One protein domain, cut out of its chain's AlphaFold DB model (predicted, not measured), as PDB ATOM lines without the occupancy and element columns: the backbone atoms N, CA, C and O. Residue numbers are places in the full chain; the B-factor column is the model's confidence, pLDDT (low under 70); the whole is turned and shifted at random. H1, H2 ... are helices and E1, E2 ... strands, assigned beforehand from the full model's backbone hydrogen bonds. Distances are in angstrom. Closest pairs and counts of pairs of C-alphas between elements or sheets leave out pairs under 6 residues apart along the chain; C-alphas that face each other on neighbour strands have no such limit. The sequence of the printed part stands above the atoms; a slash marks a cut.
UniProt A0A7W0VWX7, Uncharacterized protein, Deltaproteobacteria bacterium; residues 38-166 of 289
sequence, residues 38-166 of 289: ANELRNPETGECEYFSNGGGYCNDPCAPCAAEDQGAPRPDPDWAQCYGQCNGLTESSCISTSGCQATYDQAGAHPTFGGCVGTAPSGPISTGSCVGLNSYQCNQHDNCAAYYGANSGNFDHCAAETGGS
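Overview. This is residues 38 to 166 of the 289 residues of an uncharacterized protein of Deltaproteobacteria bacterium (UniProt A0A7W0VWX7). This domain has little regular structure: a twisted four-stranded sheet with short helices H1 and H2 on opposite faces, and beyond it a small hairpin, E1 and E2, then a long loop reaching the far end. The 129 printed residues run E1 E2 H1 E3 E4 H2 E5 E6; the mixed sheet's order is E4 E3 E5 E6. The class is mixed, with 43 residues in named elements; it is compact, radius of gyration of the C-alphas 16.2 A, spanning 52 by 29 by 27 A.

Arrangement. E1, residues 39 to 42, and E2, residues 49 to 52, form an antiparallel hairpin; N 41 and O 50 are 2.9 A apart. H1, residues 92 to 97, is on the sheet at a height of 8.4 A. E3, residues 101 to 106, and E4, residues 113 to 119, form a hairpin; N 104 and O 116 are 2.9 A apart. H2, residues 136 to 140, is over E5, residues 145 to 149; their closest C-alphas, Cys 139 and Cys 145, are 6.6 A apart. E3 and E5 are parallel, N 149 to O 105 2.8 A; E6, residues 156 to 161, forms a hairpin with E5, N 146 to O 160 2.8 A. In both helices every O i to N i+4 pair is within hydrogen-bond range.

Along the chain. C-alpha 39 is at (355.771, 257.724, 391.234), C-alpha 161 at (339.131, 280.690, 392.731). E4 measures 18.3 A, E3 16.9 A.

Size, cuts and confidence. The farthest C-alphas, Pro 62 and Ser 166, are 53.3 A apart. The printed part has no cut; the links E2 to H1 and E4 to H2 are long. The pLDDT is under 70 at residues 38, 53 to 75 and 163 to 166.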
ATOM      1  N   ALA A  38     358.548 254.255 389.553       69.19
ATOM      2  CA  ALA A  38     358.716 255.509 390.266       69.19
ATOM      3  C   ALA A  38     357.417 256.316 390.140       69.19
ATOM      4  O   ALA A  38     356.837 256.397 389.055       69.19
ATOM      5  N   ASN A  39     356.950 256.876 391.255       83.94
ATOM      6  CA  ASN A  39     355.771 257.724 391.234       83.94
ATOM      7  C   ASN A  39     356.217 259.117 390.792       83.94
ATOM      8  O   ASN A  39     357.070 259.732 391.428       83.94
ATOM      9  N   GLU A  40     355.646 259.609 389.699       91.69
ATOM     10  CA  GLU A  40     355.806 261.002 389.296       91.69
ATOM     11  C   GLU A  40     354.790 261.859 390.055       91.69
ATOM     12  O   GLU A  40     353.574 261.652 389.951       91.69
ATOM     13  N   LEU A  41     355.296 262.809 390.834       94.12
ATOM     14  CA  LEU A  41     354.501 263.768 391.591       94.12
ATOM     15  C   LEU A  41     354.701 265.159 390.998       94.12
ATOM     16  O   LEU A  41     355.810 265.527 390.613       94.12
ATOM     17  N   ARG A  42     353.624 265.937 390.916       95.56
ATOM     18  CA  ARG A  42     353.665 267.282 390.345       95.56
ATOM     19  C   ARG A  42     354.086 268.281 391.407       95.56
ATOM     20  O   ARG A  42     353.369 268.478 392.389       95.56
ATOM     21  N   ASN A  43     355.219 268.932 391.190       96.19
ATOM     22  CA  ASN A  43     355.699 269.976 392.076       96.19
ATOM     23  C   ASN A  43     354.749 271.186 391.992       96.19
ATOM     24  O   ASN A  43     354.630 271.789 390.926       96.19
ATOM     25  N   PRO A  44     354.061 271.573 393.082       96.94
ATOM     26  CA  PRO A  44     353.116 272.684 393.049       96.94
ATOM     27  C   PRO A  44     353.791 274.026 392.764       96.94
ATOM     28  O   PRO A  44     353.132 274.931 392.258       96.94
ATOM     29  N   GLU A  45     355.083 274.161 393.069       97.06
ATOM     30  CA  GLU A  45     355.839 275.395 392.865       97.06
ATOM     31  C   GLU A  45     356.184 275.626 391.396       97.06
ATOM     32  O   GLU A  45     356.217 276.770 390.971       97.06
ATOM     33  N   THR A  46     356.435 274.576 390.618       95.88
ATOM     34  CA  THR A  46     356.854 274.693 389.207       95.88
ATOM     35  C   THR A  46     355.809 274.177 388.223       95.88
ATOM     36  O   THR A  46     355.947 274.343 387.019       95.88
ATOM     37  N   GLY A  47     354.792 273.470 388.714       94.44
ATOM     38  CA  GLY A  47     353.826 272.763 387.881       94.44
ATOM     39  C   GLY A  47     354.413 271.552 387.152       94.44
ATOM     40  O   GLY A  47     353.658 270.846 386.487       94.44
ATOM     41  N   GLU A  48     355.710 271.267 387.284       94.75
ATOM     42  CA  GLU A  48     356.409 270.202 386.562       94.75
ATOM     43  C   GLU A  48     356.309 268.847 387.264       94.75
ATOM     44  O   GLU A  48     356.098 268.745 388.476       94.75
ATOM     45  N   CYS A  49     356.474 267.786 386.478       94.88
ATOM     46  CA  CYS A  49     356.482 266.418 386.973       94.88
ATOM     47  C   CYS A  49     357.868 265.992 387.436       94.88
ATOM     48  O   CYS A  49     358.822 265.988 386.662       94.88
ATOM     49  N   GLU A  50     357.965 265.598 388.703       92.00
ATOM     50  CA  GLU A  50     359.205 265.156 389.326       92.00
ATOM     51  C   GLU A  50     359.096 263.694 389.758       92.00
ATOM     52  O   GLU A  50     358.093 263.251 390.324       92.00
ATOM     53  N   TYR A  51     360.149 262.923 389.493       86.12
ATOM     54  CA  TYR A  51     360.218 261.523 389.891       86.12
ATOM     55  C   TYR A  51     360.550 261.407 391.376       86.12
ATOM     56  O   TYR A  51     361.633 261.798 391.813       86.12
ATOM     57  N   PHE A  52     359.656 260.768 392.127       79.19
ATOM     58  CA  PHE A  52     359.928 260.294 393.475       79.19
ATOM     59  C   PHE A  52     360.013 258.774 393.439       79.19
ATOM     60  O   PHE A  52     359.053 258.057 393.135       79.19
ATOM     61  N   SER A  53     361.207 258.262 393.726       68.50
ATOM     62  CA  SER A  53     361.454 256.837 393.904       68.50
ATOM     63  C   SER A  53     360.713 256.377 395.160       68.50
ATOM     64  O   SER A  53     361.218 256.448 396.280       68.50
ATOM     65  N   ASN A  54     359.470 255.943 394.947       56.62
ATOM     66  CA  ASN A  54     358.567 255.464 395.975       56.62
ATOM     67  C   ASN A  54     359.148 254.184 396.584       56.62
ATOM     68  O   ASN A  54     359.057 253.097 396.014       56.62
ATOM     69  N   GLY A  55     359.809 254.336 397.728       51.91
ATOM     70  CA  GLY A  55     360.425 253.235 398.455       51.91
ATOM     71  C   GLY A  55     361.932 253.134 398.248       51.91
ATOM     72  O   GLY A  55     362.426 252.477 397.337       51.91
ATOM     73  N   GLY A  56     362.674 253.686 399.205       46.12
ATOM     74  CA  GLY A  56     363.987 253.141 399.542       46.12
ATOM     75  C   GLY A  56     365.134 253.556 398.631       46.12
ATOM     76  O   GLY A  56     366.077 252.783 398.473       46.12
ATOM     77  N   GLY A  57     365.122 254.791 398.124       46.88
ATOM     78  CA  GLY A  57     366.367 255.490 397.824       46.88
ATOM     79  C   GLY A  57     367.163 255.668 399.116       46.88
ATOM     80  O   GLY A  57     367.198 256.746 399.698       46.88
ATOM     81  N   TYR A  58     367.767 254.589 399.619       51.84
ATOM     82  CA  TYR A  58     368.905 254.727 400.501       51.84
ATOM     83  C   TYR A  58     369.888 255.638 399.770       51.84
ATOM     84  O   TYR A  58     370.067 255.494 398.558       51.84
ATOM     85  N   CYS A  59     370.528 256.545 400.495       54.03
ATOM     86  CA  CYS A  59     371.597 257.417 400.013       54.03
ATOM     87  C   CYS A  59     372.881 256.650 399.642       54.03
ATOM     88  O   CYS A  59     373.995 257.036 399.985       54.03
ATOM     89  N   ASN A  60     372.697 255.527 398.959       53.16
ATOM     90  CA  ASN A  60     373.672 254.546 398.548       53.16
ATOM     91  C   ASN A  60     373.756 254.499 397.019       53.16
ATOM     92  O   ASN A  60     374.498 253.659 396.520       53.16
ATOM     93  N   ASP A  61     372.981 255.318 396.290       55.66
ATOM     94  CA  ASP A  61     373.147 255.459 394.847       55.66
ATOM     95  C   ASP A  61     374.567 256.001 394.589       55.66
ATOM     96  O   ASP A  61     374.862 257.150 394.934       55.66
ATOM     97  N   PRO A  62     375.482 255.183 394.036       58.28
ATOM     98  CA  PRO A  62     376.852 255.612 393.787       58.28
ATOM     99  C   PRO A  62     376.936 256.709 392.715       58.28
ATOM    100  O   PRO A  62     377.983 257.345 392.593       58.28
ATOM    101  N   CYS A  63     375.858 256.940 391.959       54.22
ATOM    102  CA  CYS A  63     375.763 257.938 390.899       54.22
ATOM    103  C   CYS A  63     375.226 259.290 391.418       54.22
ATOM    104  O   CYS A  63     375.413 260.310 390.758       54.22
ATOM    105  N   ALA A  64     374.616 259.322 392.613       54.78
ATOM    106  CA  ALA A  64     374.118 260.533 393.273       54.78
ATOM    107  C   ALA A  64     374.166 260.400 394.814       54.78
ATOM    108  O   ALA A  64     373.128 260.259 395.466       54.78
ATOM    109  N   PRO A  65     375.364 260.425 395.434       56.66
ATOM    110  CA  PRO A  65     375.487 260.285 396.880       56.66
ATOM    111  C   PRO A  65     374.850 261.485 397.595       56.66
ATOM    112  O   PRO A  65     375.231 262.633 397.359       56.66
ATOM    113  N   CYS A  66     373.905 261.229 398.503       60.56
ATOM    114  CA  CYS A  66     373.386 262.276 399.382       60.56
ATOM    115  C   CYS A  66     374.475 262.765 400.351       60.56
ATOM    116  O   CYS A  66     375.467 262.076 400.615       60.56
ATOM    117  N   ALA A  67     374.245 263.930 400.961       60.97
ATOM    118  CA  ALA A  67     375.043 264.383 402.091       60.97
ATOM    119  C   ALA A  67     375.045 263.319 403.209       60.97
ATOM    120  O   ALA A  67     374.038 262.660 403.471       60.97
ATOM    121  N   ALA A  68     376.190 263.139 403.875       59.25
ATOM    122  CA  ALA A  68     376.404 262.082 404.874       59.25
ATOM    123  C   ALA A  68     375.424 262.127 406.067       59.25
ATOM    124  O   ALA A  68     375.300 261.154 406.806       59.25
ATOM    125  N   GLU A  69     374.739 263.252 406.246       58.84
ATOM    126  CA  GLU A  69     373.744 263.510 407.283       58.84
ATOM    127  C   GLU A  69     372.339 262.947 406.978       58.84
ATOM    128  O   GLU A  69     371.561 262.773 407.913       58.84
ATOM    129  N   ASP A  70     372.060 262.532 405.735       57.38
ATOM    130  CA  ASP A  70     370.782 261.922 405.310       57.38
ATOM    131  C   ASP A  70     370.822 260.381 405.230       57.38
ATOM    132  O   ASP A  70     369.922 259.724 404.699       57.38
ATOM    133  N   GLN A  71     371.867 259.751 405.773       56.31
ATOM    134  CA  GLN A  71     371.972 258.294 405.777       56.31
ATOM    135  C   GLN A  71     371.035 257.663 406.822       56.31
ATOM    136  O   GLN A  71     371.381 257.556 407.998       56.31
ATOM    137  N   GLY A  72     369.875 257.157 406.384       55.47
ATOM    138  CA  GLY A  72     369.202 256.047 407.078       55.47
ATOM    139  C   GLY A  72     367.692 256.133 407.291       55.47
ATOM    140  O   GLY A  72     367.117 255.143 407.743       55.47
ATOM    141  N   ALA A  73     367.030 257.240 406.952       57.97
ATOM    142  CA  ALA A  73     365.571 257.333 407.013       57.97
ATOM    143  C   ALA A  73     364.985 257.562 405.611       57.97
ATOM    144  O   ALA A  73     365.488 258.424 404.891       57.97
ATOM    145  N   PRO A  74     363.928 256.832 405.206       59.69
ATOM    146  CA  PRO A  74     363.164 257.184 404.018       59.69
ATOM    147  C   PRO A  74     362.665 258.623 404.156       59.69
ATOM    148  O   PRO A  74     362.010 258.955 405.149       59.69
ATOM    149  N   ARG A  75     362.968 259.478 403.178       63.56
ATOM    150  CA  ARG A  75     362.310 260.781 403.083       63.56
ATOM    151  C   ARG A  75     360.825 260.507 402.811       63.56
ATOM    152  O   ARG A  75     360.544 259.748 401.886       63.56
ATOM    153  N   PRO A  76     359.886 261.036 403.616       75.81
ATOM    154  CA  PRO A  76     358.475 260.908 403.285       75.81
ATOM    155  C   PRO A  76     358.235 261.572 401.931       75.81
ATOM    156  O   PRO A  76     358.788 262.646 401.669       75.81
ATOM    157  N   ASP A  77     357.436 260.925 401.085       82.44
ATOM    158  CA  ASP A  77     357.011 261.533 399.831       82.44
ATOM    159  C   ASP A  77     356.320 262.867 400.132       82.44
ATOM    160  O   ASP A  77     355.585 262.972 401.126       82.44
ATOM    161  N   PRO A  78     356.567 263.906 399.320       91.00
ATOM    162  CA  PRO A  78     355.850 265.151 399.484       91.00
ATOM    163  C   PRO A  78     354.358 264.924 399.218       91.00
ATOM    164  O   PRO A  78     353.961 264.096 398.400       91.00
ATOM    165  N   ASP A  79     353.527 265.690 399.912       94.56
ATOM    166  CA  ASP A  79     352.077 265.679 399.742       94.56
ATOM    167  C   ASP A  79     351.687 266.463 398.480       94.56
ATOM    168  O   ASP A  79     351.223 267.600 398.537       94.56
ATOM    169  N   TRP A  80     351.994 265.875 397.328       95.56
ATOM    170  CA  TRP A  80     351.811 266.443 395.997       95.56
ATOM    171  C   TRP A  80     350.859 265.583 395.175       95.56
ATOM    172  O   TRP A  80     350.771 264.366 395.354       95.56
ATOM    173  N   ALA A  81     350.161 266.217 394.239       96.38
ATOM    174  CA  ALA A  81     349.321 265.522 393.279       96.38
ATOM    175  C   ALA A  81     350.127 264.555 392.399       96.38
ATOM    176  O   ALA A  81     351.273 264.827 392.037       96.38
ATOM    177  N   GLN A  82     349.504 263.450 391.991       95.31
ATOM    178  CA  GLN A  82     350.094 262.574 390.980       95.31
ATOM    179  C   GLN A  82     350.122 263.265 389.617       95.31
ATOM    180  O   GLN A  82     349.174 263.950 389.227       95.31
ATOM    181  N   CYS A  83     351.199 263.050 388.868       95.38
ATOM    182  CA  CYS A  83     351.364 263.647 387.548       95.38
ATOM    183  C   CYS A  83     350.366 263.157 386.512       95.38
ATOM    184  O   CYS A  83     349.940 263.947 385.666       95.38
ATOM    185  N   TYR A  84     349.995 261.882 386.602       93.88
ATOM    186  CA  TYR A  84     349.046 261.234 385.715       93.88
ATOM    187  C   TYR A  84     347.953 260.565 386.543       93.88
ATOM    188  O   TYR A  84     348.225 259.742 387.412       93.88
ATOM    189  N   GLY A  85     346.710 260.904 386.242       94.50
ATOM    190  CA  GLY A  85     345.523 260.395 386.901       94.50
ATOM    191  C   GLY A  85     344.270 260.728 386.100       94.50
ATOM    192  O   GLY A  85     344.325 261.046 384.914       94.50
ATOM    193  N   GLN A  86     343.120 260.658 386.765       96.81
ATOM    194  CA  GLN A  86     341.809 260.874 386.140       96.81
ATOM    195  C   GLN A  86     341.563 262.312 385.656       96.81
ATOM    196  O   GLN A  86     340.699 262.523 384.811       96.81
ATOM    197  N   CYS A  87     342.308 263.285 386.185       97.88
ATOM    198  CA  CYS A  87     342.150 264.701 385.851       97.88
ATOM    199  C   CYS A  87     342.877 265.087 384.556       97.88
ATOM    200  O   CYS A  87     342.509 266.052 383.892       97.88
ATOM    201  N   ASN A  88     343.897 264.326 384.155       95.88
ATOM    202  CA  ASN A  88     344.702 264.665 382.991       95.88
ATOM    203  C   ASN A  88     343.885 264.582 381.696       95.88
ATOM    204  O   ASN A  88     343.221 263.584 381.419       95.88
ATOM    205  N   GLY A  89     343.994 265.619 380.865       94.88
ATOM    206  CA  GLY A  89     343.320 265.689 379.565       94.88
ATOM    207  C   GLY A  89     341.852 266.121 379.626       94.88
ATOM    208  O   GLY A  89     341.209 266.194 378.578       94.88
ATOM    209  N   LEU A  90     341.321 266.435 380.812       96.44
ATOM    210  CA  LEU A  90     340.025 267.098 380.926       96.44
ATOM    211  C   LEU A  90     340.087 268.506 380.318       96.44
ATOM    212  O   LEU A  90     341.091 269.211 380.434       96.44
ATOM    213  N   THR A  91     338.993 268.919 379.673       95.19
ATOM    214  CA  THR A  91     338.802 270.321 379.278       95.19
ATOM    215  C   THR A  91     338.681 271.193 380.521       95.19
ATOM    216  O   THR A  91     338.279 270.695 381.568       95.19
ATOM    217  N   GLU A  92     338.935 272.495 380.401       93.69
ATOM    218  CA  GLU A  92     338.794 273.454 381.506       93.69
ATOM    219  C   GLU A  92     337.450 273.317 382.242       93.69
ATOM    220  O   GLU A  92     337.415 273.062 383.440       93.69
ATOM    221  N   SER A  93     336.335 273.339 381.510       88.00
ATOM    222  CA  SER A  93     334.993 273.155 382.085       88.00
ATOM    223  C   SER A  93     334.788 271.802 382.781       88.00
ATOM    224  O   SER A  93     334.096 271.713 383.797       88.00
ATOM    225  N   SER A  94     335.379 270.734 382.241       93.62
ATOM    226  CA  SER A  94     335.292 269.398 382.839       93.62
ATOM    227  C   SER A  94     336.176 269.296 384.080       93.62
ATOM    228  O   SER A  94     335.806 268.614 385.027       93.62
ATOM    229  N   CYS A  95     337.319 269.985 384.092       96.38
ATOM    230  CA  CYS A  95     338.229 270.040 385.226       96.38
ATOM    231  C   CYS A  95     337.536 270.646 386.446       96.38
ATOM    232  O   CYS A  95     337.419 269.991 387.474       96.38
ATOM    233  N   ILE A  96     336.963 271.834 386.253       92.25
ATOM    234  CA  ILE A  96     336.323 272.643 387.298       92.25
ATOM    235  C   ILE A  96     335.088 271.953 387.895       92.25
ATOM    236  O   ILE A  96     334.707 272.169 389.040       92.25
ATOM    237  N   SER A  97     334.429 271.096 387.112       89.69
ATOM    238  CA  SER A  97     333.261 270.335 387.573       89.69
ATOM    239  C   SER A  97     333.609 268.975 388.184       89.69
ATOM    240  O   SER A  97     332.721 268.311 388.730       89.69
ATOM    241  N   THR A  98     334.869 268.536 388.113       94.62
ATOM    242  CA  THR A  98     335.299 267.227 388.614       94.62
ATOM    243  C   THR A  98     335.973 267.377 389.973       94.62
ATOM    244  O   THR A  98     337.093 267.864 390.069       94.62
ATOM    245  N   SER A  99     335.319 266.897 391.034       95.00
ATOM    246  CA  SER A  99     335.911 266.924 392.379       95.00
ATOM    247  C   SER A  99     337.231 266.150 392.440       95.00
ATOM    248  O   SER A  99     337.372 265.073 391.851       95.00
ATOM    249  N   GLY A 100     338.194 266.706 393.176       96.19
ATOM    250  CA  GLY A 100     339.567 266.209 393.245       96.19
ATOM    251  C   GLY A 100     340.451 266.606 392.061       96.19
ATOM    252  O   GLY A 100     341.592 266.144 391.999       96.19
ATOM    253  N   CYS A 101     339.949 267.432 391.141       97.75
ATOM    254  CA  CYS A 101     340.733 268.045 390.078       97.75
ATOM    255  C   CYS A 101     340.884 269.553 390.306       97.75
ATOM    256  O   CYS A 101     340.025 270.183 390.908       97.75
ATOM    257  N   GLN A 102     341.990 270.108 389.825       96.69
ATOM    258  CA  GLN A 102     342.337 271.520 389.912       96.69
ATOM    259  C   GLN A 102     342.798 272.012 388.539       96.69
ATOM    260  O   GLN A 102     343.638 271.383 387.884       96.69
ATOM    261  N   ALA A 103     342.270 273.153 388.109       96.50
ATOM    262  CA  ALA A 103     342.727 273.849 386.919       96.50
ATOM    263  C   ALA A 103     344.073 274.552 387.167       96.50
ATOM    264  O   ALA A 103     344.298 275.182 388.205       96.50
ATOM    265  N   THR A 104     344.963 274.488 386.179       96.25
ATOM    266  CA  THR A 104     346.198 275.274 386.143       96.25
ATOM    267  C   THR A 104     346.175 276.237 384.968       96.25
ATOM    268  O   THR A 104     345.641 275.925 383.900       96.25
ATOM    269  N   TYR A 105     346.768 277.414 385.152       95.06
ATOM    270  CA  TYR A 105     346.805 278.457 384.135       95.06
ATOM    271  C   TYR A 105     348.200 279.045 383.967       95.06
ATOM    272  O   TYR A 105     348.885 279.320 384.949       95.06
ATOM    273  N   ASP A 106     348.559 279.340 382.723       93.31
ATOM    274  CA  ASP A 106     349.766 280.077 382.369       93.31
ATOM    275  C   ASP A 106     349.432 281.560 382.174       93.31
ATOM    276  O   ASP A 106     348.610 281.927 381.328       93.31
ATOM    277  N   GLN A 107     350.097 282.449 382.913       86.50
ATOM    278  CA  GLN A 107     349.903 283.903 382.808       86.50
ATOM    279  C   GLN A 107     350.687 284.548 381.657       86.50
ATOM    280  O   GLN A 107     351.358 285.573 381.811       86.50
ATOM    281  N   ALA A 108     350.633 283.944 380.472       81.44
ATOM    282  CA  ALA A 108     351.273 284.473 379.273       81.44
ATOM    283  C   ALA A 108     350.401 285.548 378.600       81.44
ATOM    284  O   ALA A 108     349.888 285.352 377.503       81.44
ATOM    285  N   GLY A 109     350.246 286.708 379.249       76.50
ATOM    286  CA  GLY A 109     349.585 287.886 378.672       76.50
ATOM    287  C   GLY A 109     348.448 288.451 379.520       76.50
ATOM    288  O   GLY A 109     348.384 288.223 380.721       76.50
ATOM    289  N   ALA A 110     347.558 289.216 378.877       74.19
ATOM    290  CA  ALA A 110     346.431 289.881 379.542       74.19
ATOM    291  C   ALA A 110     345.361 288.901 380.053       74.19
ATOM    292  O   ALA A 110     344.589 289.240 380.946       74.19
ATOM    293  N   HIS A 111     345.319 287.691 379.487       76.62
ATOM    294  CA  HIS A 111     344.400 286.641 379.895       76.62
ATOM    295  C   HIS A 111     345.184 285.365 380.215       76.62
ATOM    296  O   HIS A 111     345.994 284.938 379.386       76.62
ATOM    297  N   PRO A 112     344.955 284.751 381.388       86.69
ATOM    298  CA  PRO A 112     345.532 283.454 381.700       86.69
ATOM    299  C   PRO A 112     345.037 282.418 380.686       86.69
ATOM    300  O   PRO A 112     343.853 282.369 380.359       86.69
ATOM    301  N   THR A 113     345.949 281.598 380.173       90.69
ATOM    302  CA  THR A 113     345.607 280.486 379.278       90.69
ATOM    303  C   THR A 113     345.509 279.215 380.102       90.69
ATOM    304  O   THR A 113     346.373 278.967 380.937       90.69
ATOM    305  N   PHE A 114     344.466 278.411 379.889       94.00
ATOM    306  CA  PHE A 114     344.334 277.113 380.546       94.00
ATOM    307  C   PHE A 114     345.534 276.220 380.196       94.00
ATOM    308  O   PHE A 114     345.705 275.833 379.037       94.00
ATOM    309  N   GLY A 115     346.364 275.924 381.195       93.88
ATOM    310  CA  GLY A 115     347.563 275.097 381.061       93.88
ATOM    311  C   GLY A 115     347.242 273.609 381.185       93.88
ATOM    312  O   GLY A 115     347.841 272.772 380.507       93.88
ATOM    313  N   GLY A 116     346.246 273.260 382.000       95.44
ATOM    314  CA  GLY A 116     345.787 271.886 382.123       95.44
ATOM    315  C   GLY A 116     344.934 271.625 383.354       95.44
ATOM    316  O   GLY A 116     344.584 272.520 384.117       95.44
ATOM    317  N   CYS A 117     344.595 270.351 383.523       97.62
ATOM    318  CA  CYS A 117     343.862 269.851 384.670       97.62
ATOM    319  C   CYS A 117     344.712 268.820 385.407       97.62
ATOM    320  O   CYS A 117     345.202 267.860 384.798       97.62
ATOM    321  N   VAL A 118     344.894 269.027 386.705       97.50
ATOM    322  CA  VAL A 118     345.734 268.195 387.570       97.50
ATOM    323  C   VAL A 118     344.900 267.651 388.723       97.50
ATOM    324  O   VAL A 118     343.832 268.177 389.014       97.50
ATOM    325  N   GLY A 119     345.336 266.560 389.353       97.69
ATOM    326  CA  GLY A 119     344.713 266.128 390.608       97.69
ATOM    327  C   GLY A 119     345.076 267.071 391.754       97.69
ATOM    328  O   GLY A 119     346.064 267.793 391.653       97.69
ATOM    329  N   THR A 120     344.325 267.032 392.851       97.75
ATOM    330  CA  THR A 120     344.759 267.634 394.121       97.75
ATOM    331  C   THR A 120     345.728 266.718 394.873       97.75
ATOM    332  O   THR A 120     345.765 265.502 394.654       97.75
ATOM    333  N   ALA A 121     346.487 267.286 395.805       97.12
ATOM    334  CA  ALA A 121     347.331 266.536 396.729       97.12
ATOM    335  C   ALA A 121     346.522 265.506 397.559       97.12
ATOM    336  O   ALA A 121     345.342 265.741 397.839       97.12
ATOM    337  N   PRO A 122     347.134 264.386 397.998       95.88
ATOM    338  CA  PRO A 122     346.471 263.355 398.805       95.88
ATOM    339  C   PRO A 122     345.854 263.829 400.126       95.88
ATOM    340  O   PRO A 122     344.936 263.178 400.625       95.88
ATOM    341  N   SER A 123     346.352 264.914 400.722       95.38
ATOM    342  CA  SER A 123     345.718 265.524 401.900       95.38
ATOM    343  C   SER A 123     344.440 266.318 401.589       95.38
ATOM    344  O   SER A 123     343.687 266.630 402.514       95.38
ATOM    345  N   GLY A 124     344.187 266.626 400.311       89.50
ATOM    346  CA  GLY A 124     342.924 267.148 399.786       89.50
ATOM    347  C   GLY A 124     341.947 266.033 399.359       89.50
ATOM    348  O   GLY A 124     342.171 264.858 399.662       89.50
ATOM    349  N   PRO A 125     340.848 266.360 398.653       92.62
ATOM    350  CA  PRO A 125     340.463 267.693 398.190       92.62
ATOM    351  C   PRO A 125     339.757 268.538 399.259       92.62
ATOM    352  O   PRO A 125     338.872 268.070 399.977       92.62
ATOM    353  N   ILE A 126     340.124 269.815 399.333       95.19
ATOM    354  CA  ILE A 126     339.428 270.845 400.103       95.19
ATOM    355  C   ILE A 126     338.549 271.650 399.142       95.19
ATOM    356  O   ILE A 126     339.036 272.518 398.427       95.19
ATOM    357  N   SER A 127     337.240 271.403 399.175       91.94
ATOM    358  CA  SER A 127     336.280 272.023 398.241       91.94
ATOM    359  C   SER A 127     335.634 273.312 398.742       91.94
ATOM    360  O   SER A 127     334.663 273.799 398.167       91.94
ATOM    361  N   THR A 128     336.105 273.858 399.864       87.19
ATOM    362  CA  THR A 128     335.520 275.055 400.484       87.19
ATOM    363  C   THR A 128     336.603 275.995 400.999       87.19
ATOM    364  O   THR A 128     337.719 275.576 401.297       87.19
ATOM    365  N   GLY A 129     336.258 277.274 401.158       87.88
ATOM    366  CA  GLY A 129     337.169 278.297 401.675       87.88
ATOM    367  C   GLY A 129     337.698 279.241 400.594       87.88
ATOM    368  O   GLY A 129     337.339 279.144 399.424       87.88
ATOM    369  N   SER A 130     338.512 280.205 401.028       89.56
ATOM    370  CA  SER A 130     339.108 281.224 400.158       89.56
ATOM    371  C   SER A 130     340.424 280.734 399.565       89.56
ATOM    372  O   SER A 130     341.303 280.306 400.307       89.56
ATOM    373  N   CYS A 131     340.588 280.911 398.255       94.81
ATOM    374  CA  CYS A 131     341.833 280.633 397.534       94.81
ATOM    375  C   CYS A 131     342.870 281.762 397.659       94.81
ATOM    376  O   CYS A 131     344.058 281.563 397.426       94.81
ATOM    377  N   VAL A 132     342.429 282.966 398.035       91.62
ATOM    378  CA  VAL A 132     343.300 284.143 398.131       91.62
ATOM    379  C   VAL A 132     344.326 283.963 399.249       91.62
ATOM    380  O   VAL A 132     343.962 283.714 400.399       91.62
ATOM    381  N   GLY A 133     345.602 284.164 398.916       91.31
ATOM    382  CA  GLY A 133     346.716 284.128 399.867       91.31
ATOM    383  C   GLY A 133     347.230 282.727 400.202       91.31
ATOM    384  O   GLY A 133     348.132 282.611 401.033       91.31
ATOM    385  N   LEU A 134     346.692 281.681 399.568       96.19
ATOM    386  CA  LEU A 134     347.262 280.339 399.648       96.19
ATOM    387  C   LEU A 134     348.585 280.291 398.875       96.19
ATOM    388  O   LEU A 134     348.686 280.820 397.765       96.19
ATOM    389  N   ASN A 135     349.600 279.653 399.459       97.50
ATOM    390  CA  ASN A 135     350.828 279.319 398.732       97.50
ATOM    391  C   ASN A 135     350.608 278.111 397.802       97.50
ATOM    392  O   ASN A 135     349.551 277.484 397.838       97.50
ATOM    393  N   SER A 136     351.612 277.763 396.996       97.44
ATOM    394  CA  SER A 136     351.557 276.662 396.025       97.44
ATOM    395  C   SER A 136     351.117 275.327 396.645       97.44
ATOM    396  O   SER A 136     350.206 274.670 396.144       97.44
ATOM    397  N   TYR A 137     351.703 274.953 397.786       96.81
ATOM    398  CA  TYR A 137     351.379 273.718 398.507       96.81
ATOM    399  C   TYR A 137     349.940 273.700 399.018       96.81
ATOM    400  O   TYR A 137     349.242 272.704 398.855       96.81
ATOM    401  N   GLN A 138     349.490 274.797 399.624       97.88
ATOM    402  CA  GLN A 138     348.117 274.919 400.105       97.88
ATOM    403  C   GLN A 138     347.131 274.922 398.939       97.88
ATOM    404  O   GLN A 138     346.119 274.242 399.014       97.88
ATOM    405  N   CYS A 139     347.436 275.624 397.847       97.81
ATOM    406  CA  CYS A 139     346.587 275.671 396.660       97.81
ATOM    407  C   CYS A 139     346.365 274.271 396.067       97.81
ATOM    408  O   CYS A 139     345.234 273.926 395.746       97.81
ATOM    409  N   ASN A 140     347.403 273.426 396.015       97.38
ATOM    410  CA  ASN A 140     347.318 272.046 395.510       97.38
ATOM    411  C   ASN A 140     346.374 271.146 396.347       97.38
ATOM    412  O   ASN A 140     345.899 270.113 395.886       97.38
ATOM    413  N   GLN A 141     346.047 271.526 397.583       97.75
ATOM    414  CA  GLN A 141     345.096 270.770 398.408       97.75
ATOM    415  C   GLN A 141     343.631 271.095 398.078       97.75
ATOM    416  O   GLN A 141     342.740 270.396 398.560       97.75
ATOM    417  N   HIS A 142     343.365 272.132 397.282       97.12
ATOM    418  CA  HIS A 142     342.023 272.628 396.986       97.12
ATOM    419  C   HIS A 142     341.557 272.244 395.576       97.12
ATOM    420  O   HIS A 142     342.257 272.514 394.606       97.12
ATOM    421  N   ASP A 143     340.344 271.695 395.460       95.69
ATOM    422  CA  ASP A 143     339.659 271.449 394.173       95.69
ATOM    423  C   ASP A 143     338.634 272.546 393.833       95.69
ATOM    424  O   ASP A 143     337.880 272.426 392.878       95.69
ATOM    425  N   ASN A 144     338.583 273.622 394.626       93.06
ATOM    426  CA  ASN A 144     337.793 274.826 394.347       93.06
ATOM    427  C   ASN A 144     338.664 276.046 393.987       93.06
ATOM    428  O   ASN A 144     338.167 277.176 393.927       93.06
ATOM    429  N   CYS A 145     339.967 275.826 393.803       96.19
ATOM    430  CA  CYS A 145     340.963 276.847 393.509       96.19
ATOM    431  C   CYS A 145     341.781 276.458 392.280       96.19
ATOM    432  O   CYS A 145     342.067 275.282 392.092       96.19
ATOM    433  N   ALA A 146     342.214 277.450 391.508       96.06
ATOM    434  CA  ALA A 146     343.132 277.309 390.390       96.06
ATOM    435  C   ALA A 146     344.532 277.811 390.757       96.06
ATOM    436  O   ALA A 146     344.685 278.839 391.433       96.06
ATOM    437  N   ALA A 147     345.549 277.114 390.254       96.81
ATOM    438  CA  ALA A 147     346.945 277.522 390.365       96.81
ATOM    439  C   ALA A 147     347.377 278.297 389.114       96.81
ATOM    440  O   ALA A 147     347.224 277.819 387.988       96.81
ATOM    441  N   TYR A 148     347.945 279.484 389.306       95.62
ATOM    442  CA  TYR A 148     348.450 280.320 388.221       95.62
ATOM    443  C   TYR A 148     349.972 280.311 388.236       95.62
ATOM    444  O   TYR A 148     350.587 280.591 389.264       95.62
ATOM    445  N   TYR A 149     350.573 280.037 387.083       95.38
ATOM    446  CA  TYR A 149     352.014 279.990 386.878       95.38
ATOM    447  C   TYR A 149     352.471 281.178 386.028       95.38
ATOM    448  O   TYR A 149     351.814 281.589 385.065       95.38
ATOM    449  N   GLY A 150     353.601 281.772 386.402       92.94
ATOM    450  CA  GLY A 150     354.182 282.912 385.705       92.94
ATOM    451  C   GLY A 150     354.799 282.505 384.365       92.94
ATOM    452  O   GLY A 150     355.649 281.618 384.306       92.94
ATOM    453  N   ALA A 151     354.453 283.223 383.293       78.31
ATOM    454  CA  ALA A 151     354.838 282.887 381.914       78.31
ATOM    455  C   ALA A 151     356.344 282.753 381.642       78.31
ATOM    456  O   ALA A 151     356.742 282.104 380.681       78.31
ATOM    457  N   ASN A 152     357.185 283.403 382.450       75.81
ATOM    458  CA  ASN A 152     358.630 283.466 382.213       75.81
ATOM    459  C   ASN A 152     359.445 282.554 383.133       75.81
ATOM    460  O   ASN A 152     360.635 282.362 382.894       75.81
ATOM    461  N   SER A 153     358.840 282.045 384.205       75.25
ATOM    462  CA  SER A 153     359.534 281.254 385.223       75.25
ATOM    463  C   SER A 153     359.035 279.820 385.295       75.25
ATOM    464  O   SER A 153     359.767 278.981 385.807       75.25
ATOM    465  N   GLY A 154     357.803 279.550 384.846       85.19
ATOM    466  CA  GLY A 154     357.105 278.312 385.197       85.19
ATOM    467  C   GLY A 154     356.834 278.206 386.700       85.19
ATOM    468  O   GLY A 154     356.357 277.184 387.162       85.19
ATOM    469  N   ASN A 155     357.129 279.249 387.485       95.69
ATOM    470  CA  ASN A 155     356.915 279.227 388.924       95.69
ATOM    471  C   ASN A 155     355.487 279.648 389.245       95.69
ATOM    472  O   ASN A 155     354.912 280.503 388.566       95.69
ATOM    473  N   PHE A 156     354.964 279.093 390.325       96.56
ATOM    474  CA  PHE A 156     353.713 279.478 390.936       96.56
ATOM    475  C   PHE A 156     353.725 280.981 391.225       96.56
ATOM    476  O   PHE A 156     354.632 281.507 391.871       96.56
ATOM    477  N   ASP A 157     352.714 281.668 390.714       95.56
ATOM    478  CA  ASP A 157     352.511 283.097 390.911       95.56
ATOM    479  C   ASP A 157     351.496 283.327 392.033       95.56
ATOM    480  O   ASP A 157     351.804 283.958 393.046       95.56
ATOM    481  N   HIS A 158     350.292 282.766 391.891       95.00
ATOM    482  CA  HIS A 158     349.252 282.861 392.909       95.00
ATOM    483  C   HIS A 158     348.188 281.761 392.793       95.00
ATOM    484  O   HIS A 158     348.081 281.052 391.793       95.00
ATOM    485  N   CYS A 159     347.372 281.659 393.843       96.25
ATOM    486  CA  CYS A 159     346.161 280.849 393.887       96.25
ATOM    487  C   CYS A 159     344.938 281.769 393.811       96.25
ATOM    488  O   CYS A 159     344.874 282.778 394.526       96.25
ATOM    489  N   ALA A 160     343.954 281.424 392.986       93.19
ATOM    490  CA  ALA A 160     342.663 282.110 392.956       93.19
ATOM    491  C   ALA A 160     341.521 281.098 392.846       93.19
ATOM    492  O   ALA A 160     341.758 279.911 392.661       93.19
ATOM    493  N   ALA A 161     340.278 281.547 393.020       92.06
ATOM    494  CA  ALA A 161     339.131 280.690 392.731       92.06
ATOM    495  C   ALA A 161     339.145 280.317 391.244       92.06
ATOM    496  O   ALA A 161     339.532 281.145 390.420       92.06
ATOM    497  N   GLU A 162     338.742 279.095 390.905       87.12
ATOM    498  CA  GLU A 162     338.716 278.659 389.508       87.12
ATOM    499  C   GLU A 162     337.794 279.568 388.681       87.12
ATOM    500  O   GLU A 162     336.579 279.602 388.875       87.12
ATOM    501  N   THR A 163     338.375 280.337 387.756       69.25
ATOM    502  CA  THR A 163     337.662 281.376 386.991       69.25
ATOM    503  C   THR A 163     336.759 280.842 385.877       69.25
ATOM    504  O   THR A 163     336.108 281.633 385.202       69.25
ATOM    505  N   GLY A 164     336.676 279.524 385.683       57.09
ATOM    506  CA  GLY A 164     335.717 278.895 384.762       57.09
ATOM    507  C   GLY A 164     334.486 278.302 385.457       57.09
ATOM    508  O   GLY A 164     333.601 277.764 384.790       57.09
ATOM    509  N   GLY A 165     334.406 278.408 386.786       54.09
ATOM    510  CA  GLY A 165     333.151 278.225 387.489       54.09
ATOM    511  C   GLY A 165     332.308 279.454 387.213       54.09
ATOM    512  O   GLY A 165     332.683 280.558 387.605       54.09
ATOM    513  N   SER A 166     331.175 279.264 386.545       60.06
ATOM    514  CA  SER A 166     330.112 280.260 386.520       60.06
ATOM    515  C   SER A 166     329.997 280.873 387.921       60.06
ATOM    516  O   SER A 166     329.950 280.127 388.907       60.06
TER     517      SER A 166